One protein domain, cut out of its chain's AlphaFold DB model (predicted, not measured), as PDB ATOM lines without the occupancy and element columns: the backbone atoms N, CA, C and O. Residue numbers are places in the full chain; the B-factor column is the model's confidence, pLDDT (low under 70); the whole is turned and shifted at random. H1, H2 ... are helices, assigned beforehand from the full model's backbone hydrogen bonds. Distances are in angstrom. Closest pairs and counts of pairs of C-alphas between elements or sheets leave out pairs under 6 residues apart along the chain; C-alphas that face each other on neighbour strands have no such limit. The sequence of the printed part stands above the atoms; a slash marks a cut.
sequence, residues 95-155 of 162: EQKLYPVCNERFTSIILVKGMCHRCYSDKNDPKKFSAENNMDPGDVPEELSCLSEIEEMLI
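AT A GLANCE: This is residues 95 to 155 of the 162 residues of an uncharacterized protein of Glomus cerebriforme (UniProt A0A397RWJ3). This is a looped model with little regular structure: residues 95 to 136 wind in loops with the small helix H1 among them, and a long arm leads away to a second small helix, H2, at the other end. Residues 137 to 143 of that arm stand free. The printed part has 61 residues, with H1 then H2 and no named strand; the class is all helix, though the named elements hold only 11 residues. The whole is loose, with a radius of gyration of the C-alphas of 15.2 A, and elongated, spanning 42 by 25 by 16 A.

HOW THE PARTS SIT: Residues 97 to 98 pair with 105 to 106, antiparallel, and residues 111 to 112 pair likewise with 115 to 116. H1, residues 117 to 121, and H2, residues 149 to 154, are apart. In both, every O i to N i+4 pair is within hydrogen-bond range.

IN THESE COORDINATES: H1 begins at C-alpha 117 (16.949, 26.304, -12.367) and is 6.1 A long from first to last C-alpha. H2, 8.6 A long, ends at C-alpha 154 (27.218, -0.728, -25.619).

THE WHOLE: The C-alphas farthest apart, of Lys 113 and Ile 150, are 42.6 A apart. The printed part has no cut. The link from H1 to H2, 27 residues, is long. Residues 95 to 97 and 107 to 108 have pLDDT under 70.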
ATOM      1  N   GLU A  95      21.933  24.745 -31.419       66.94
ATOM      2  CA  GLU A  95      22.693  25.643 -30.550       66.94
ATOM      3  C   GLU A  95      22.255  25.424 -29.099       66.94
ATOM      4  O   GLU A  95      21.199  25.877 -28.649       66.94
ATOM      5  N   GLN A  96      23.069  24.685 -28.354       67.38
ATOM      6  CA  GLN A  96      22.844  24.456 -26.938       67.38
ATOM      7  C   GLN A  96      23.625  25.508 -26.149       67.38
ATOM      8  O   GLN A  96      24.849  25.591 -26.239       67.38
ATOM      9  N   LYS A  97      22.921  26.330 -25.366       68.00
ATOM     10  CA  LYS A  97      23.576  27.299 -24.480       68.00
ATOM     11  C   LYS A  97      24.300  26.553 -23.363       68.00
ATOM     12  O   LYS A  97      23.693  25.700 -22.717       68.00
ATOM     13  N   LEU A  98      25.565  26.906 -23.155       70.12
ATOM     14  CA  LEU A  98      26.398  26.422 -22.059       70.12
ATOM     15  C   LEU A  98      26.117  27.233 -20.794       70.12
ATOM     16  O   LEU A  98      26.076  28.467 -20.855       70.12
ATOM     17  N   TYR A  99      25.965  26.570 -19.650       75.00
ATOM     18  CA  TYR A  99      25.787  27.249 -18.367       75.00
ATOM     19  C   TYR A  99      27.010  27.061 -17.470       75.00
ATOM     20  O   TYR A  99      27.288  25.935 -17.105       75.00
ATOM     21  N   PRO A 100      27.681  28.124 -17.005       71.62
ATOM     22  CA  PRO A 100      29.013  28.017 -16.396       71.62
ATOM     23  C   PRO A 100      29.053  27.345 -15.013       71.62
ATOM     24  O   PRO A 100      30.129  27.044 -14.516       71.62
ATOM     25  N   VAL A 101      27.904  27.170 -14.344       80.19
ATOM     26  CA  VAL A 101      27.854  26.595 -12.982       80.19
ATOM     27  C   VAL A 101      27.659  25.092 -12.999       80.19
ATOM     28  O   VAL A 101      28.130  24.414 -12.103       80.19
ATOM     29  N   CYS A 102      26.886  24.576 -13.945       80.31
ATOM     30  CA  CYS A 102      26.671  23.144 -14.056       80.31
ATOM     31  C   CYS A 102      27.011  22.619 -15.411       80.31
ATOM     32  O   CYS A 102      26.688  21.476 -15.603       80.31
ATOM     33  N   ASN A 103      27.548  23.399 -16.343       74.56
ATOM     34  CA  ASN A 103      28.086  22.891 -17.595       74.56
ATOM     35  C   ASN A 103      27.058  22.103 -18.449       74.56
ATOM     36  O   ASN A 103      27.349  21.336 -19.361       74.56
ATOM     37  N   GLU A 104      25.769  22.324 -18.172       74.69
ATOM     38  CA  GLU A 104      24.673  21.708 -18.908       74.69
ATOM     39  C   GLU A 104      24.450  22.426 -20.233       74.69
ATOM     40  O   GLU A 104      24.483  23.657 -20.315       74.69
ATOM     41  N   ARG A 105      24.129  21.632 -21.252       72.38
ATOM     42  CA  ARG A 105      23.765  22.098 -22.581       72.38
ATOM     43  C   ARG A 105      22.338  21.668 -22.882       72.38
ATOM     44  O   ARG A 105      22.030  20.480 -22.933       72.38
ATOM     45  N   PHE A 106      21.436  22.631 -23.047       71.31
ATOM     46  CA  PHE A 106      20.053  22.333 -23.419       71.31
ATOM     47  C   PHE A 106      19.409  23.512 -24.140       71.31
ATOM     48  O   PHE A 106      19.652  24.675 -23.806       71.31
ATOM     49  N   THR A 107      18.543  23.210 -25.102       64.94
ATOM     50  CA  THR A 107      17.894  24.203 -25.970       64.94
ATOM     51  C   THR A 107      16.878  25.086 -25.233       64.94
ATOM     52  O   THR A 107      16.659  26.224 -25.640       64.94
ATOM     53  N   SER A 108      16.313  24.612 -24.115       68.81
ATOM     54  CA  SER A 108      15.176  25.261 -23.430       68.81
ATOM     55  C   SER A 108      15.363  25.483 -21.922       68.81
ATOM     56  O   SER A 108      14.392  25.449 -21.166       68.81
ATOM     57  N   ILE A 109      16.589  25.693 -21.434       70.75
ATOM     58  CA  ILE A 109      16.794  26.000 -20.005       70.75
ATOM     59  C   ILE A 109      16.376  27.445 -19.691       70.75
ATOM     60  O   ILE A 109      16.831  28.399 -20.322       70.75
ATOM     61  N   ILE A 110      15.537  27.600 -18.663       73.81
ATOM     62  CA  ILE A 110      15.186  28.893 -18.066       73.81
ATOM     63  C   ILE A 110      16.252  29.269 -17.031       73.81
ATOM     64  O   ILE A 110      16.575  28.483 -16.134       73.81
ATOM     65  N   LEU A 111      16.763  30.494 -17.144       76.62
ATOM     66  CA  LEU A 111      17.712  31.073 -16.200       76.62
ATOM     67  C   LEU A 111      17.004  31.785 -15.046       76.62
ATOM     68  O   LEU A 111      16.101  32.593 -15.253       76.62
ATOM     69  N   VAL A 112      17.496  31.557 -13.831       82.19
ATOM     70  CA  VAL A 112      17.121  32.294 -12.622       82.19
ATOM     71  C   VAL A 112      18.389  32.910 -12.036       82.19
ATOM     72  O   VAL A 112      19.302  32.198 -11.625       82.19
ATOM     73  N   LYS A 113      18.469  34.248 -12.025       83.62
ATOM     74  CA  LYS A 113      19.655  35.011 -11.575       83.62
ATOM     75  C   LYS A 113      20.975  34.561 -12.232       83.62
ATOM     76  O   LYS A 113      21.997  34.464 -11.564       83.62
ATOM     77  N   GLY A 114      20.947  34.260 -13.532       79.31
ATOM     78  CA  GLY A 114      22.136  33.828 -14.280       79.31
ATOM     79  C   GLY A 114      22.545  32.365 -14.066       79.31
ATOM     80  O   GLY A 114      23.533  31.930 -14.645       79.31
ATOM     81  N   MET A 115      21.783  31.590 -13.289       82.44
ATOM     82  CA  MET A 115      21.987  30.153 -13.093       82.44
ATOM     83  C   MET A 115      20.844  29.351 -13.711       82.44
ATOM     84  O   MET A 115      19.706  29.823 -13.756       82.44
ATOM     85  N   CYS A 116      21.107  28.117 -14.145       85.25
ATOM     86  CA  CYS A 116      20.017  27.212 -14.498       85.25
ATOM     87  C   CYS A 116      19.148  26.935 -13.256       85.25
ATOM     88  O   CYS A 116      19.611  27.021 -12.113       85.25
ATOM     89  N   HIS A 117      17.882  26.573 -13.465       85.94
ATOM     90  CA  HIS A 117      16.949  26.304 -12.367       85.94
ATOM     91  C   HIS A 117      17.473  25.254 -11.363       85.94
ATOM     92  O   HIS A 117      17.241  25.372 -10.156       85.94
ATOM     93  N   ARG A 118      18.213  24.246 -11.847       86.00
ATOM     94  CA  ARG A 118      18.809  23.185 -11.021       86.00
ATOM     95  C   ARG A 118      19.892  23.735 -10.089       86.00
ATOM     96  O   ARG A 118      19.790  23.533  -8.882       86.00
ATOM     97  N   CYS A 119      20.850  24.498 -10.616       87.00
ATOM     98  CA  CYS A 119      21.875  25.194  -9.828       87.00
ATOM     99  C   CYS A 119      21.290  26.210  -8.858       87.00
ATOM    100  O   CYS A 119      21.731  26.291  -7.718       87.00
ATOM    101  N   TYR A 120      20.291  26.973  -9.305       88.56
ATOM    102  CA  TYR A 120      19.628  27.964  -8.464       88.56
ATOM    103  C   TYR A 120      18.948  27.317  -7.247       88.56
ATOM    104  O   TYR A 120      18.958  27.876  -6.152       88.56
ATOM    105  N   SER A 121      18.365  26.131  -7.438       89.88
ATOM    106  CA  SER A 121      17.690  25.375  -6.376       89.88
ATOM    107  C   SER A 121      18.659  24.644  -5.444       89.88
ATOM    108  O   SER A 121      18.281  24.289  -4.324       89.88
ATOM    109  N   ASP A 122      19.895  24.400  -5.886       90.56
ATOM    110  CA  ASP A 122      20.915  23.730  -5.090       90.56
ATOM    111  C   ASP A 122      21.448  24.664  -3.997       90.56
ATOM    112  O   ASP A 122      21.929  25.765  -4.260       90.56
ATOM    113  N   LYS A 123      21.375  24.217  -2.743       93.06
ATOM    114  CA  LYS A 123      21.826  24.976  -1.569       93.06
ATOM    115  C   LYS A 123      23.203  24.549  -1.065       93.06
ATOM    116  O   LYS A 123      23.662  25.127  -0.087       93.06
ATOM    117  N   ASN A 124      23.849  23.574  -1.707       89.88
ATOM    118  CA  ASN A 124      25.184  23.144  -1.294       89.88
ATOM    119  C   ASN A 124      26.243  24.182  -1.670       89.88
ATOM    120  O   ASN A 124      26.024  25.023  -2.556       89.88
ATOM    121  N   ASP A 125      27.369  24.075  -0.975       89.81
ATOM    122  CA  ASP A 125      28.587  24.833  -1.203       89.81
ATOM    123  C   ASP A 125      29.790  23.883  -0.997       89.81
ATOM    124  O   ASP A 125      30.002  23.433   0.134       89.81
ATOM    125  N   PRO A 126      30.504  23.472  -2.064       88.75
ATOM    126  CA  PRO A 126      30.285  23.847  -3.464       88.75
ATOM    127  C   PRO A 126      28.980  23.266  -4.049       88.75
ATOM    128  O   PRO A 126      28.381  22.329  -3.510       88.75
ATOM    129  N   LYS A 127      28.505  23.834  -5.167       87.50
ATOM    130  CA  LYS A 127      27.328  23.306  -5.887       87.50
ATOM    131  C   LYS A 127      27.646  21.923  -6.453       87.50
ATOM    132  O   LYS A 127      28.754  21.681  -6.922       87.50
ATOM    133  N   LYS A 128      26.654  21.032  -6.512       86.44
ATOM    134  CA  LYS A 128      26.861  19.625  -6.907       86.44
ATOM    135  C   LYS A 128      27.487  19.434  -8.283       86.44
ATOM    136  O   LYS A 128      28.197  18.461  -8.462       86.44
ATOM    137  N   PHE A 129      27.196  20.308  -9.240       84.19
ATOM    138  CA  PHE A 129      27.683  20.195 -10.622       84.19
ATOM    139  C   PHE A 129      28.690  21.285 -10.986       84.19
ATOM    140  O   PHE A 129      28.992  21.465 -12.156       84.19
ATOM    141  N   SER A 130      29.176  22.021  -9.988       86.19
ATOM    142  CA  SER A 130      30.202  23.030 -10.216       86.19
ATOM    143  C   SER A 130      31.567  22.415 -10.459       86.19
ATOM    144  O   SER A 130      31.828  21.280 -10.046       86.19
ATOM    145  N   ALA A 131      32.433  23.190 -11.111       83.75
ATOM    146  CA  ALA A 131      33.822  22.824 -11.336       83.75
ATOM    147  C   ALA A 131      34.540  22.527 -10.009       83.75
ATOM    148  O   ALA A 131      35.342  21.603  -9.943       83.75
ATOM    149  N   GLU A 132      34.182  23.221  -8.920       87.44
ATOM    150  CA  GLU A 132      34.734  22.964  -7.586       87.44
ATOM    151  C   GLU A 132      34.389  21.572  -7.030       87.44
ATOM    152  O   GLU A 132      35.060  21.098  -6.115       87.44
ATOM    153  N   ASN A 133      33.355  20.905  -7.560       86.44
ATOM    154  CA  ASN A 133      32.983  19.549  -7.157       86.44
ATOM    155  C   ASN A 133      33.613  18.455  -8.042       86.44
ATOM    156  O   ASN A 133      33.217  17.297  -7.933       86.44
ATOM    157  N   ASN A 134      34.573  18.798  -8.915       83.50
ATOM    158  CA  ASN A 134      35.310  17.856  -9.773       83.50
ATOM    159  C   ASN A 134      34.391  16.869 -10.523       83.50
ATOM    160  O   ASN A 134      34.677  15.677 -10.613       83.50
ATOM    161  N   MET A 135      33.247  17.363 -11.006       80.94
ATOM    162  CA  MET A 135      32.260  16.559 -11.741       80.94
ATOM    163  C   MET A 135      32.568  16.438 -13.231       80.94
ATOM    164  O   MET A 135      31.889  15.684 -13.925       80.94
ATOM    165  N   ASP A 136      33.550  17.196 -13.708       78.69
ATOM    166  CA  ASP A 136      34.054  17.085 -15.064       78.69
ATOM    167  C   ASP A 136      34.956  15.840 -15.155       78.69
ATOM    168  O   ASP A 136      35.979  15.786 -14.464       78.69
ATOM    169  N   PRO A 137      34.587  14.817 -15.952       76.50
ATOM    170  CA  PRO A 137      35.429  13.642 -16.160       76.50
ATOM    171  C   PRO A 137      36.718  13.960 -16.938       76.50
ATOM    172  O   PRO A 137      37.589  13.094 -17.017       76.50
ATOM    173  N   GLY A 138      36.858  15.178 -17.474       81.25
ATOM    174  CA  GLY A 138      37.986  15.606 -18.286       81.25
ATOM    175  C   GLY A 138      37.839  15.197 -19.749       81.25
ATOM    176  O   GLY A 138      36.748  14.874 -20.230       81.25
ATOM    177  N   ASP A 139      38.957  15.230 -20.469       83.50
ATOM    178  CA  ASP A 139      38.987  14.902 -21.890       83.50
ATOM    179  C   ASP A 139      38.648  13.428 -22.147       83.50
ATOM    180  O   ASP A 139      38.987  12.528 -21.374       83.50
ATOM    181  N   VAL A 140      37.988  13.181 -23.278       81.06
ATOM    182  CA  VAL A 140      37.666  11.826 -23.731       81.06
ATOM    183  C   VAL A 140      38.973  11.086 -24.066       81.06
ATOM    184  O   VAL A 140      39.744  11.595 -24.883       81.06
ATOM    185  N   PRO A 141      39.232   9.901 -23.477       85.94
ATOM    186  CA  PRO A 141      40.415   9.099 -23.786       85.94
ATOM    187  C   PRO A 141      40.485   8.696 -25.267       85.94
ATOM    188  O   PRO A 141      39.452   8.477 -25.905       85.94
ATOM    189  N   GLU A 142      41.698   8.550 -25.805       86.88
ATOM    190  CA  GLU A 142      41.933   8.164 -27.209       86.88
ATOM    191  C   GLU A 142      41.331   6.786 -27.530       86.88
ATOM    192  O   GLU A 142      40.838   6.545 -28.629       86.88
ATOM    193  N   GLU A 143      41.253   5.896 -26.544       84.88
ATOM    194  CA  GLU A 143      40.625   4.580 -26.674       84.88
ATOM    195  C   GLU A 143      39.131   4.662 -27.026       84.88
ATOM    196  O   GLU A 143      38.572   3.707 -27.560       84.88
ATOM    197  N   LEU A 144      38.482   5.800 -26.753       82.88
ATOM    198  CA  LEU A 144      37.078   6.051 -27.081       82.88
ATOM    199  C   LEU A 144      36.895   6.867 -28.373       82.88
ATOM    200  O   LEU A 144      35.758   7.157 -28.741       82.88
ATOM    201  N   SER A 145      37.967   7.241 -29.088       77.69
ATOM    202  CA  SER A 145      37.859   8.080 -30.293       77.69
ATOM    203  C   SER A 145      37.450   7.317 -31.560       77.69
ATOM    204  O   SER A 145      37.116   7.945 -32.563       77.69
ATOM    205  N   CYS A 146      37.483   5.980 -31.533       80.19
ATOM    206  CA  CYS A 146      37.293   5.115 -32.705       80.19
ATOM    207  C   CYS A 146      36.332   3.941 -32.440       80.19
ATOM    208  O   CYS A 146      36.563   2.836 -32.932       80.19
ATOM    209  N   LEU A 147      35.278   4.156 -31.649       81.50
ATOM    210  CA  LEU A 147      34.291   3.112 -31.367       81.50
ATOM    211  C   LEU A 147      33.507   2.739 -32.634       81.50
ATOM    212  O   LEU A 147      33.055   3.599 -33.391       81.50
ATOM    213  N   SER A 148      33.320   1.439 -32.854       81.12
ATOM    214  CA  SER A 148      32.325   0.937 -33.800       81.12
ATOM    215  C   SER A 148      30.914   1.272 -33.313       81.12
ATOM    216  O   SER A 148      30.685   1.499 -32.131       81.12
ATOM    217  N   GLU A 149      29.926   1.253 -34.204       73.25
ATOM    218  CA  GLU A 149      28.537   1.562 -33.838       73.25
ATOM    219  C   GLU A 149      27.984   0.629 -32.750       73.25
ATOM    220  O   GLU A 149      27.256   1.069 -31.864       73.25
ATOM    221  N   ILE A 150      28.389  -0.646 -32.761       78.12
ATOM    222  CA  ILE A 150      28.029  -1.603 -31.708       78.12
ATOM    223  C   ILE A 150      28.683  -1.205 -30.380       78.12
ATOM    224  O   ILE A 150      28.031  -1.246 -29.339       78.12
ATOM    225  N   GLU A 151      29.950  -0.791 -30.395       80.12
ATOM    226  CA  GLU A 151      30.643  -0.325 -29.192       80.12
ATOM    227  C   GLU A 151      30.057   0.993 -28.669       80.12
ATOM    228  O   GLU A 151      29.862   1.114 -27.465       80.12
ATOM    229  N   GLU A 152      29.678   1.934 -29.539       76.12
ATOM    230  CA  GLU A 152      28.935   3.147 -29.161       76.12
ATOM    231  C   GLU A 152      27.558   2.822 -28.560       76.12
ATOM    232  O   GLU A 152      27.085   3.521 -27.667       76.12
ATOM    233  N   MET A 153      26.884   1.771 -29.036       76.38
ATOM    234  CA  MET A 153      25.612   1.330 -28.456       76.38
ATOM    235  C   MET A 153      25.795   0.669 -27.085       76.38
ATOM    236  O   MET A 153      24.935   0.814 -26.215       76.38
ATOM    237  N   LEU A 154      26.895  -0.064 -26.887       78.81
ATOM    238  CA  LEU A 154      27.218  -0.728 -25.619       78.81
ATOM    239  C   LEU A 154      27.775   0.249 -24.576       78.81
ATOM    240  O   LEU A 154      27.533   0.084 -23.378       78.81
ATOM    241  N   ILE A 155      28.497   1.274 -25.023       76.75
ATOM    242  CA  ILE A 155      29.071   2.325 -24.192       76.75
ATOM    243  C   ILE A 155      28.167   3.544 -24.317       76.75
ATOM    244  O   ILE A 155      28.318   4.359 -25.221       76.75
TER     245      ILE A 155